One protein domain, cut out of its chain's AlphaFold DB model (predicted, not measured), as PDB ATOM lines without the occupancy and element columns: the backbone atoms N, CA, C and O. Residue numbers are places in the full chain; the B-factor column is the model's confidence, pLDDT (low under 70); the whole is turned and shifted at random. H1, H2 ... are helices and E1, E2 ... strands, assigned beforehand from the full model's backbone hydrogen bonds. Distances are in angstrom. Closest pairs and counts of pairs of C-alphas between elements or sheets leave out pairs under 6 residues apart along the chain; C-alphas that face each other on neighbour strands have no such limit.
ATOM      1  N   THR A   2      68.485   3.320  38.693       87.69
ATOM      2  CA  THR A   2      67.084   3.793  38.809       87.69
ATOM      3  C   THR A   2      66.989   5.242  38.318       87.69
ATOM      4  O   THR A   2      67.763   6.057  38.835       87.69
ATOM      5  N   PRO A   3      66.081   5.582  37.386       92.00
ATOM      6  CA  PRO A   3      65.976   6.939  36.862       92.00
ATOM      7  C   PRO A   3      65.614   7.921  37.982       92.00
ATOM      8  O   PRO A   3      64.762   7.635  38.827       92.00
ATOM      9  N   ILE A   4      66.288   9.068  38.001       92.62
ATOM     10  CA  ILE A   4      65.976  10.180  38.898       92.62
ATOM     11  C   ILE A   4      65.041  11.101  38.130       92.62
ATOM     12  O   ILE A   4      65.441  11.716  37.144       92.62
ATOM     13  N   GLU A   5      63.794  11.184  38.577       92.44
ATOM     14  CA  GLU A   5      62.777  12.024  37.958       92.44
ATOM     15  C   GLU A   5      62.290  13.079  38.937       92.44
ATOM     16  O   GLU A   5      61.817  12.775  40.033       92.44
ATOM     17  N   ILE A   6      62.342  14.329  38.503       89.00
ATOM     18  CA  ILE A   6      61.810  15.457  39.252       89.00
ATOM     19  C   ILE A   6      60.507  15.846  38.605       89.00
ATOM     20  O   ILE A   6      60.479  16.364  37.489       89.00
ATOM     21  N   ARG A   7      59.411  15.584  39.305       87.25
ATOM     22  CA  ARG A   7      58.072  15.898  38.820       87.25
ATOM     23  C   ARG A   7      57.566  17.173  39.487       87.25
ATOM     24  O   ARG A   7      57.784  17.361  40.687       87.25
ATOM     25  N   PRO A   8      56.891  18.058  38.739       82.00
ATOM     26  CA  PRO A   8      56.261  19.215  39.344       82.00
ATOM     27  C   PRO A   8      55.108  18.754  40.240       82.00
ATOM     28  O   PRO A   8      54.500  17.703  40.025       82.00
ATOM     29  N   ASN A   9      54.739  19.574  41.225       80.19
ATOM     30  CA  ASN A   9      53.476  19.357  41.916       80.19
ATOM     31  C   ASN A   9      52.326  19.641  40.937       80.19
ATOM     32  O   ASN A   9      51.992  20.800  40.688       80.19
ATOM     33  N   ARG A  10      51.714  18.583  40.390       81.31
ATOM     34  CA  ARG A  10      50.621  18.687  39.410       81.31
ATOM     35  C   ARG A  10      49.473  19.580  39.884       81.31
ATOM     36  O   ARG A  10      48.881  20.276  39.068       81.31
ATOM     37  N   TYR A  11      49.192  19.636  41.188       79.19
ATOM     38  CA  TYR A  11      48.107  20.461  41.729       79.19
ATOM     39  C   TYR A  11      48.337  21.964  41.526       79.19
ATOM     40  O   TYR A  11      47.370  22.720  41.471       79.19
ATOM     41  N   LEU A  12      49.583  22.404  41.310       74.62
ATOM     42  CA  LEU A  12      49.877  23.795  40.952       74.62
ATOM     43  C   LEU A  12      49.227  24.212  39.627       74.62
ATOM     44  O   LEU A  12      48.956  25.394  39.442       74.62
ATOM     45  N   TYR A  13      48.940  23.272  38.719       79.38
ATOM     46  CA  TYR A  13      48.237  23.572  37.470       79.38
ATOM     47  C   TYR A  13      46.733  23.797  37.665       79.38
ATOM     48  O   TYR A  13      46.118  24.433  36.814       79.38
ATOM     49  N   LEU A  14      46.134  23.341  38.774       77.50
ATOM     50  CA  LEU A  14      44.704  23.549  39.038       77.50
ATOM     51  C   LEU A  14      44.380  25.014  39.330       77.50
ATOM     52  O   LEU A  14      43.344  25.499  38.891       77.50
ATOM     53  N   ILE A  15      45.278  25.730  40.012       76.94
ATOM     54  CA  ILE A  15      45.090  27.143  40.371       76.94
ATOM     55  C   ILE A  15      44.809  28.010  39.125       76.94
ATOM     56  O   ILE A  15      43.748  28.633  39.070       76.94
ATOM     57  N   PRO A  16      45.684  28.042  38.097       78.88
ATOM     58  CA  PRO A  16      45.423  28.833  36.898       78.88
ATOM     59  C   PRO A  16      44.248  28.306  36.062       78.88
ATOM     60  O   PRO A  16      43.607  29.108  35.392       78.88
ATOM     61  N   ILE A  17      43.933  27.002  36.104       79.81
ATOM     62  CA  ILE A  17      42.753  26.446  35.413       79.81
ATOM     63  C   ILE A  17      41.466  26.988  36.036       79.81
ATOM     64  O   ILE A  17      40.616  27.505  35.319       79.81
ATOM     65  N   VAL A  18      41.324  26.900  37.360       75.38
ATOM     66  CA  VAL A  18      40.138  27.399  38.073       75.38
ATOM     67  C   VAL A  18      39.984  28.903  37.861       75.38
ATOM     68  O   VAL A  18      38.883  29.367  37.582       75.38
ATOM     69  N   LEU A  19      41.087  29.654  37.912       77.69
ATOM     70  CA  LEU A  19      41.073  31.093  37.654       77.69
ATOM     71  C   LEU A  19      40.639  31.417  36.216       77.69
ATOM     72  O   LEU A  19      39.799  32.290  36.015       77.69
ATOM     73  N   ALA A  20      41.157  30.697  35.218       82.81
ATOM     74  CA  ALA A  20      40.767  30.886  33.824       82.81
ATOM     75  C   ALA A  20      39.293  30.521  33.579       82.81
ATOM     76  O   ALA A  20      38.583  31.283  32.931       82.81
ATOM     77  N   LEU A  21      38.810  29.405  34.135       81.81
ATOM     78  CA  LEU A  21      37.400  29.011  34.040       81.81
ATOM     79  C   LEU A  21      36.475  30.010  34.737       81.81
ATOM     80  O   LEU A  21      35.439  30.355  34.177       81.81
ATOM     81  N   GLY A  22      36.860  30.508  35.914       76.81
ATOM     82  CA  GLY A  22      36.112  31.539  36.633       76.81
ATOM     83  C   GLY A  22      35.999  32.835  35.831       76.81
ATOM     84  O   GLY A  22      34.913  33.398  35.735       76.81
ATOM     85  N   LEU A  23      37.088  33.267  35.186       83.00
ATOM     86  CA  LEU A  23      37.072  34.427  34.289       83.00
ATOM     87  C   LEU A  23      36.182  34.193  33.066       83.00
ATOM     88  O   LEU A  23      35.348  35.036  32.760       83.00
ATOM     89  N   ILE A  24      36.308  33.047  32.389       85.44
ATOM     90  CA  ILE A  24      35.447  32.708  31.245       85.44
ATOM     91  C   ILE A  24      33.974  32.732  31.661       85.44
ATOM     92  O   ILE A  24      33.160  33.360  30.987       85.44
ATOM     93  N   PHE A  25      33.641  32.082  32.778       82.50
ATOM     94  CA  PHE A  25      32.282  32.043  33.306       82.50
ATOM     95  C   PHE A  25      31.748  33.448  33.586       82.50
ATOM     96  O   PHE A  25      30.638  33.757  33.173       82.50
ATOM     97  N   LEU A  26      32.549  34.310  34.218       81.31
ATOM     98  CA  LEU A  26      32.170  35.690  34.517       81.31
ATOM     99  C   LEU A  26      31.813  36.473  33.245       81.31
ATOM    100  O   LEU A  26      30.751  37.086  33.177       81.31
ATOM    101  N   PHE A  27      32.665  36.410  32.217       84.31
ATOM    102  CA  PHE A  27      32.422  37.084  30.937       84.31
ATOM    103  C   PHE A  27      31.170  36.548  30.231       84.31
ATOM    104  O   PHE A  27      30.343  37.326  29.752       84.31
ATOM    105  N   VAL A  28      30.988  35.225  30.205       84.00
ATOM    106  CA  VAL A  28      29.799  34.590  29.617       84.00
ATOM    107  C   VAL A  28      28.533  34.966  30.387       84.00
ATOM    108  O   VAL A  28      27.524  35.286  29.764       84.00
ATOM    109  N   TYR A  29      28.589  34.983  31.720       81.50
ATOM    110  CA  TYR A  29      27.474  35.366  32.581       81.50
ATOM    111  C   TYR A  29      27.007  36.795  32.292       81.50
ATOM    112  O   TYR A  29      25.839  37.003  31.979       81.50
ATOM    113  N   PHE A  30      27.925  37.766  32.296       81.81
ATOM    114  CA  PHE A  30      27.579  39.160  31.998       81.81
ATOM    115  C   PHE A  30      27.090  39.372  30.562       81.81
ATOM    116  O   PHE A  30      26.252  40.232  30.334       81.81
ATOM    117  N   THR A  31      27.579  38.588  29.599       83.25
ATOM    118  CA  THR A  31      27.196  38.757  28.186       83.25
ATOM    119  C   THR A  31      25.861  38.094  27.846       83.25
ATOM    120  O   THR A  31      25.133  38.602  27.003       83.25
ATOM    121  N   LEU A  32      25.543  36.940  28.443       82.44
ATOM    122  CA  LEU A  32      24.372  36.139  28.057       82.44
ATOM    123  C   LEU A  32      23.238  36.152  29.087       82.44
ATOM    124  O   LEU A  32      22.091  35.923  28.714       82.44
ATOM    125  N   PHE A  33      23.544  36.371  30.368       76.00
ATOM    126  CA  PHE A  33      22.601  36.162  31.473       76.00
ATOM    127  C   PHE A  33      22.295  37.425  32.284       76.00
ATOM    128  O   PHE A  33      21.385  37.384  33.108       76.00
ATOM    129  N   ASN A  34      22.994  38.538  32.037       69.69
ATOM    130  CA  ASN A  34      22.682  39.832  32.645       69.69
ATOM    131  C   ASN A  34      22.375  40.938  31.608       69.69
ATOM    132  O   ASN A  34      23.112  41.922  31.535       69.69
ATOM    133  N   PRO A  35      21.331  40.787  30.768       62.97
ATOM    134  CA  PRO A  35      20.937  41.813  29.809       62.97
ATOM    135  C   PRO A  35      20.090  42.895  30.503       62.97
ATOM    136  O   PRO A  35      18.886  43.002  30.269       62.97
ATOM    137  N   GLU A  36      20.682  43.674  31.405       58.84
ATOM    138  CA  GLU A  36      20.037  44.897  31.892       58.84
ATOM    139  C   GLU A  36      20.270  46.032  30.881       58.84
ATOM    140  O   GLU A  36      21.370  46.569  30.787       58.84
ATOM    141  N   GLY A  37      19.217  46.404  30.143       55.12
ATOM    142  CA  GLY A  37      19.186  47.605  29.297       55.12
ATOM    143  C   GLY A  37      19.802  47.450  27.902       55.12
ATOM    144  O   GLY A  37      20.471  46.462  27.618       55.12
ATOM    145  N   ASP A  38      19.477  48.413  27.032       60.56
ATOM    146  CA  ASP A  38      19.744  48.482  25.588       60.56
ATOM    147  C   ASP A  38      21.015  47.762  25.113       60.56
ATOM    148  O   ASP A  38      22.081  47.925  25.699       60.56
ATOM    149  N   GLU A  39      20.862  46.980  24.034       67.62
ATOM    150  CA  GLU A  39      21.896  46.244  23.291       67.62
ATOM    151  C   GLU A  39      23.312  46.318  23.890       67.62
ATOM    152  O   GLU A  39      24.048  47.284  23.677       67.62
ATOM    153  N   LEU A  40      23.717  45.249  24.591       70.75
ATOM    154  CA  LEU A  40      25.098  45.048  25.036       70.75
ATOM    155  C   LEU A  40      26.077  45.481  23.929       70.75
ATOM    156  O   LEU A  40      25.971  44.968  22.806       70.75
ATOM    157  N   PRO A  41      27.051  46.365  24.220       79.56
ATOM    158  CA  PRO A  41      27.981  46.845  23.210       79.56
ATOM    159  C   PRO A  41      28.613  45.664  22.473       79.56
ATOM    160  O   PRO A  41      29.115  44.739  23.114       79.56
ATOM    161  N   ALA A  42      28.653  45.694  21.135       77.94
ATOM    162  CA  ALA A  42      29.251  44.628  20.314       77.94
ATOM    163  C   ALA A  42      30.659  44.215  20.800       77.94
ATOM    164  O   ALA A  42      31.082  43.064  20.696       77.94
ATOM    165  N   MET A  43      31.369  45.165  21.404       72.75
ATOM    166  CA  MET A  43      32.654  44.992  22.062       72.75
ATOM    167  C   MET A  43      32.660  43.952  23.200       72.75
ATOM    168  O   MET A  43      33.625  43.194  23.302       72.75
ATOM    169  N   MET A  44      31.601  43.856  24.009       78.69
ATOM    170  CA  MET A  44      31.479  42.852  25.077       78.69
ATOM    171  C   MET A  44      31.434  41.434  24.504       78.69
ATOM    172  O   MET A  44      32.155  40.557  24.977       78.69
ATOM    173  N   TYR A  45      30.692  41.219  23.414       80.69
ATOM    174  CA  TYR A  45      30.668  39.931  22.716       80.69
ATOM    175  C   TYR A  45      32.045  39.545  22.162       80.69
ATOM    176  O   TYR A  45      32.460  38.390  22.285       80.69
ATOM    177  N   VAL A  46      32.791  40.508  21.608       77.69
ATOM    178  CA  VAL A  46      34.162  40.281  21.117       77.69
ATOM    179  C   VAL A  46      35.108  39.914  22.262       77.69
ATOM    180  O   VAL A  46      35.885  38.964  22.134       77.69
ATOM    181  N   MET A  47      35.039  40.620  23.393       78.31
ATOM    182  CA  MET A  47      35.865  40.327  24.571       78.31
ATOM    183  C   MET A  47      35.552  38.949  25.156       78.31
ATOM    184  O   MET A  47      36.474  38.189  25.457       78.31
ATOM    185  N   THR A  48      34.274  38.590  25.246       85.25
ATOM    186  CA  THR A  48      33.838  37.266  25.703       85.25
ATOM    187  C   THR A  48      34.313  36.171  24.757       85.25
ATOM    188  O   THR A  48      34.907  35.195  25.213       85.25
ATOM    189  N   GLY A  49      34.166  36.352  23.441       80.50
ATOM    190  CA  GLY A  49      34.704  35.422  22.444       80.50
ATOM    191  C   GLY A  49      36.219  35.233  22.575       80.50
ATOM    192  O   GLY A  49      36.708  34.102  22.586       80.50
ATOM    193  N   PHE A  50      36.969  36.321  22.758       80.25
ATOM    194  CA  PHE A  50      38.413  36.263  22.984       80.25
ATOM    195  C   PHE A  50      38.774  35.508  24.272       80.25
ATOM    196  O   PHE A  50      39.645  34.635  24.240       80.25
ATOM    197  N   MET A  51      38.099  35.793  25.389       84.00
ATOM    198  CA  MET A  51      38.339  35.112  26.668       84.00
ATOM    199  C   MET A  51      38.027  33.620  26.595       84.00
ATOM    200  O   MET A  51      38.813  32.812  27.091       84.00
ATOM    201  N   VAL A  52      36.936  33.237  25.931       85.12
ATOM    202  CA  VAL A  52      36.583  31.829  25.706       85.12
ATOM    203  C   VAL A  52      37.666  31.126  24.887       85.12
ATOM    204  O   VAL A  52      38.116  30.048  25.272       85.12
ATOM    205  N   LEU A  53      38.138  31.736  23.795       78.25
ATOM    206  CA  LEU A  53      39.158  31.135  22.931       78.25
ATOM    207  C   LEU A  53      40.520  31.021  23.628       78.25
ATOM    208  O   LEU A  53      41.103  29.936  23.686       78.25
ATOM    209  N   VAL A  54      41.037  32.126  24.169       81.00
ATOM    210  CA  VAL A  54      42.370  32.170  24.788       81.00
ATOM    211  C   VAL A  54      42.379  31.433  26.122       81.00
ATOM    212  O   VAL A  54      43.262  30.605  26.361       81.00
ATOM    213  N   GLY A  55      41.387  31.689  26.973       82.62
ATOM    214  CA  GLY A  55      41.230  31.011  28.253       82.62
ATOM    215  C   GLY A  55      40.983  29.515  28.071       82.62
ATOM    216  O   GLY A  55      41.640  28.709  28.726       82.62
ATOM    217  N   GLY A  56      40.126  29.125  27.123       80.81
ATOM    218  CA  GLY A  56      39.884  27.722  26.781       80.81
ATOM    219  C   GLY A  56      41.152  27.014  26.300       80.81
ATOM    220  O   GLY A  56      41.484  25.935  26.794       80.81
ATOM    221  N   PHE A  57      41.925  27.643  25.411       81.06
ATOM    222  CA  PHE A  57      43.218  27.113  24.972       81.06
ATOM    223  C   PHE A  57      44.206  26.926  26.137       81.06
ATOM    224  O   PHE A  57      44.848  25.877  26.243       81.06
ATOM    225  N   LEU A  58      44.310  27.913  27.033       83.31
ATOM    226  CA  LEU A  58      45.128  27.834  28.249       83.31
ATOM    227  C   LEU A  58      44.677  26.688  29.159       83.31
ATOM    228  O   LEU A  58      45.518  25.891  29.582       83.31
ATOM    229  N   CYS A  59      43.373  26.554  29.403       84.56
ATOM    230  CA  CYS A  59      42.796  25.456  30.176       84.56
ATOM    231  C   CYS A  59      43.144  24.097  29.567       84.56
ATOM    232  O   CYS A  59      43.629  23.229  30.284       84.56
ATOM    233  N   ILE A  60      42.988  23.921  28.250       84.62
ATOM    234  CA  ILE A  60      43.338  22.671  27.555       84.62
ATOM    235  C   ILE A  60      44.829  22.354  27.727       84.62
ATOM    236  O   ILE A  60      45.197  21.224  28.058       84.62
ATOM    237  N   LYS A  61      45.711  23.343  27.544       82.31
ATOM    238  CA  LYS A  61      47.163  23.156  27.708       82.31
ATOM    239  C   LYS A  61      47.542  22.794  29.142       82.31
ATOM    240  O   LYS A  61      48.354  21.889  29.342       82.31
ATOM    241  N   LEU A  62      46.977  23.484  30.127       81.94
ATOM    242  CA  LEU A  62      47.253  23.238  31.542       81.94
ATOM    243  C   LEU A  62      46.658  21.908  32.009       81.94
ATOM    244  O   LEU A  62      47.340  21.171  32.715       81.94
ATOM    245  N   ALA A  63      45.453  21.551  31.558       85.81
ATOM    246  CA  ALA A  63      44.836  20.252  31.820       85.81
ATOM    247  C   ALA A  63      45.680  19.114  31.233       85.81
ATOM    248  O   ALA A  63      45.946  18.127  31.912       85.81
ATOM    249  N   GLY A  64      46.199  19.282  30.013       85.06
ATOM    250  CA  GLY A  64      47.142  18.331  29.423       85.06
ATOM    251  C   GLY A  64      48.387  18.118  30.291       85.06
ATOM    252  O   GLY A  64      48.804  16.979  30.497       85.06
ATOM    253  N   ARG A  65      48.956  19.190  30.858       80.50
ATOM    254  CA  ARG A  65      50.106  19.092  31.779       80.50
ATOM    255  C   ARG A  65      49.740  18.470  33.123       80.50
ATOM    256  O   ARG A  65      50.512  17.670  33.641       80.50
ATOM    257  N   PHE A  66      48.564  18.795  33.654       82.69
ATOM    258  CA  PHE A  66      48.027  18.194  34.871       82.69
ATOM    259  C   PHE A  66      47.868  16.674  34.733       82.69
ATOM    260  O   PHE A  66      48.269  15.933  35.629       82.69
ATOM    261  N   LEU A  67      47.329  16.216  33.597       88.44
ATOM    262  CA  LEU A  67      47.070  14.801  33.327       88.44
ATOM    263  C   LEU A  67      48.348  14.011  33.038       88.44
ATOM    264  O   LEU A  67      48.518  12.919  33.575       88.44
ATOM    265  N   LYS A  68      49.255  14.546  32.210       85.75
ATOM    266  CA  LYS A  68      50.484  13.829  31.833       85.75
ATOM    267  C   LYS A  68      51.539  13.815  32.938       85.75
ATOM    268  O   LYS A  68      52.281  12.845  33.034       85.75
ATOM    269  N   ASN A  69      51.604  14.869  33.759       82.94
ATOM    270  CA  ASN A  69      52.585  15.038  34.837       82.94
ATOM    271  C   ASN A  69      54.022  14.662  34.418       82.94
ATOM    272  O   ASN A  69      54.692  13.862  35.077       82.94
ATOM    273  N   GLU A  70      54.452  15.206  33.278       84.69
ATOM    274  CA  GLU A  70      55.778  14.961  32.711       84.69
ATOM    275  C   GLU A  70      56.869  15.409  33.698       84.69
ATOM    276  O   GLU A  70      56.723  16.423  34.390       84.69
ATOM    277  N   ALA A  71      57.963  14.648  33.776       87.31
ATOM    278  CA  ALA A  71      59.107  15.024  34.596       87.31
ATOM    279  C   ALA A  71      59.722  16.327  34.061       87.31
ATOM    280  O   ALA A  71      59.959  16.461  32.863       87.31
TER     281      ALA A  71
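AT A GLANCE: This is residues 2 to 71 of the 272 residues of an uncharacterized protein of Chitinophagaceae bacterium (UniProt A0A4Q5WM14). Picture a long helical hairpin: H1 and H2 run side by side, opposite ways, with the short strand E1 before them at one end and the free loop of residues 33 to 39 sticking out at the other. The 70 printed residues hold E1, H1 and H2 in that order, mostly helix by class. The whole is extended, a rod spanning 66 by 15 by 11 A, with a radius of gyration of the C-alphas of 17.1 A.

HOW THE PARTS SIT: Start at E1, residues 4 to 6, which pairs with no named strand and is apart from H1, residues 10 to 32, and H2, residues 42 to 68. H1 and H2 touch as a hairpin, closest at the C-alphas of Arg 10 and Phe 66, 5.3 A apart, at a shallow tilt of 20 degrees. Every O i to N i+4 pair of H2 is within hydrogen-bond range, and 16 of 19 in H1.

IN THESE COORDINATES: Find C-alpha 4 at (65.976, 10.180, 38.898), where E1 begins. From C-alpha 10, H1 runs 33.5 A; H2 runs 39.1 A to C-alpha 68 at (50.484, 13.829, 31.833).

THE WHOLE: The printed part has no cut and no long link. Residues 34 to 39 have pLDDT under 70.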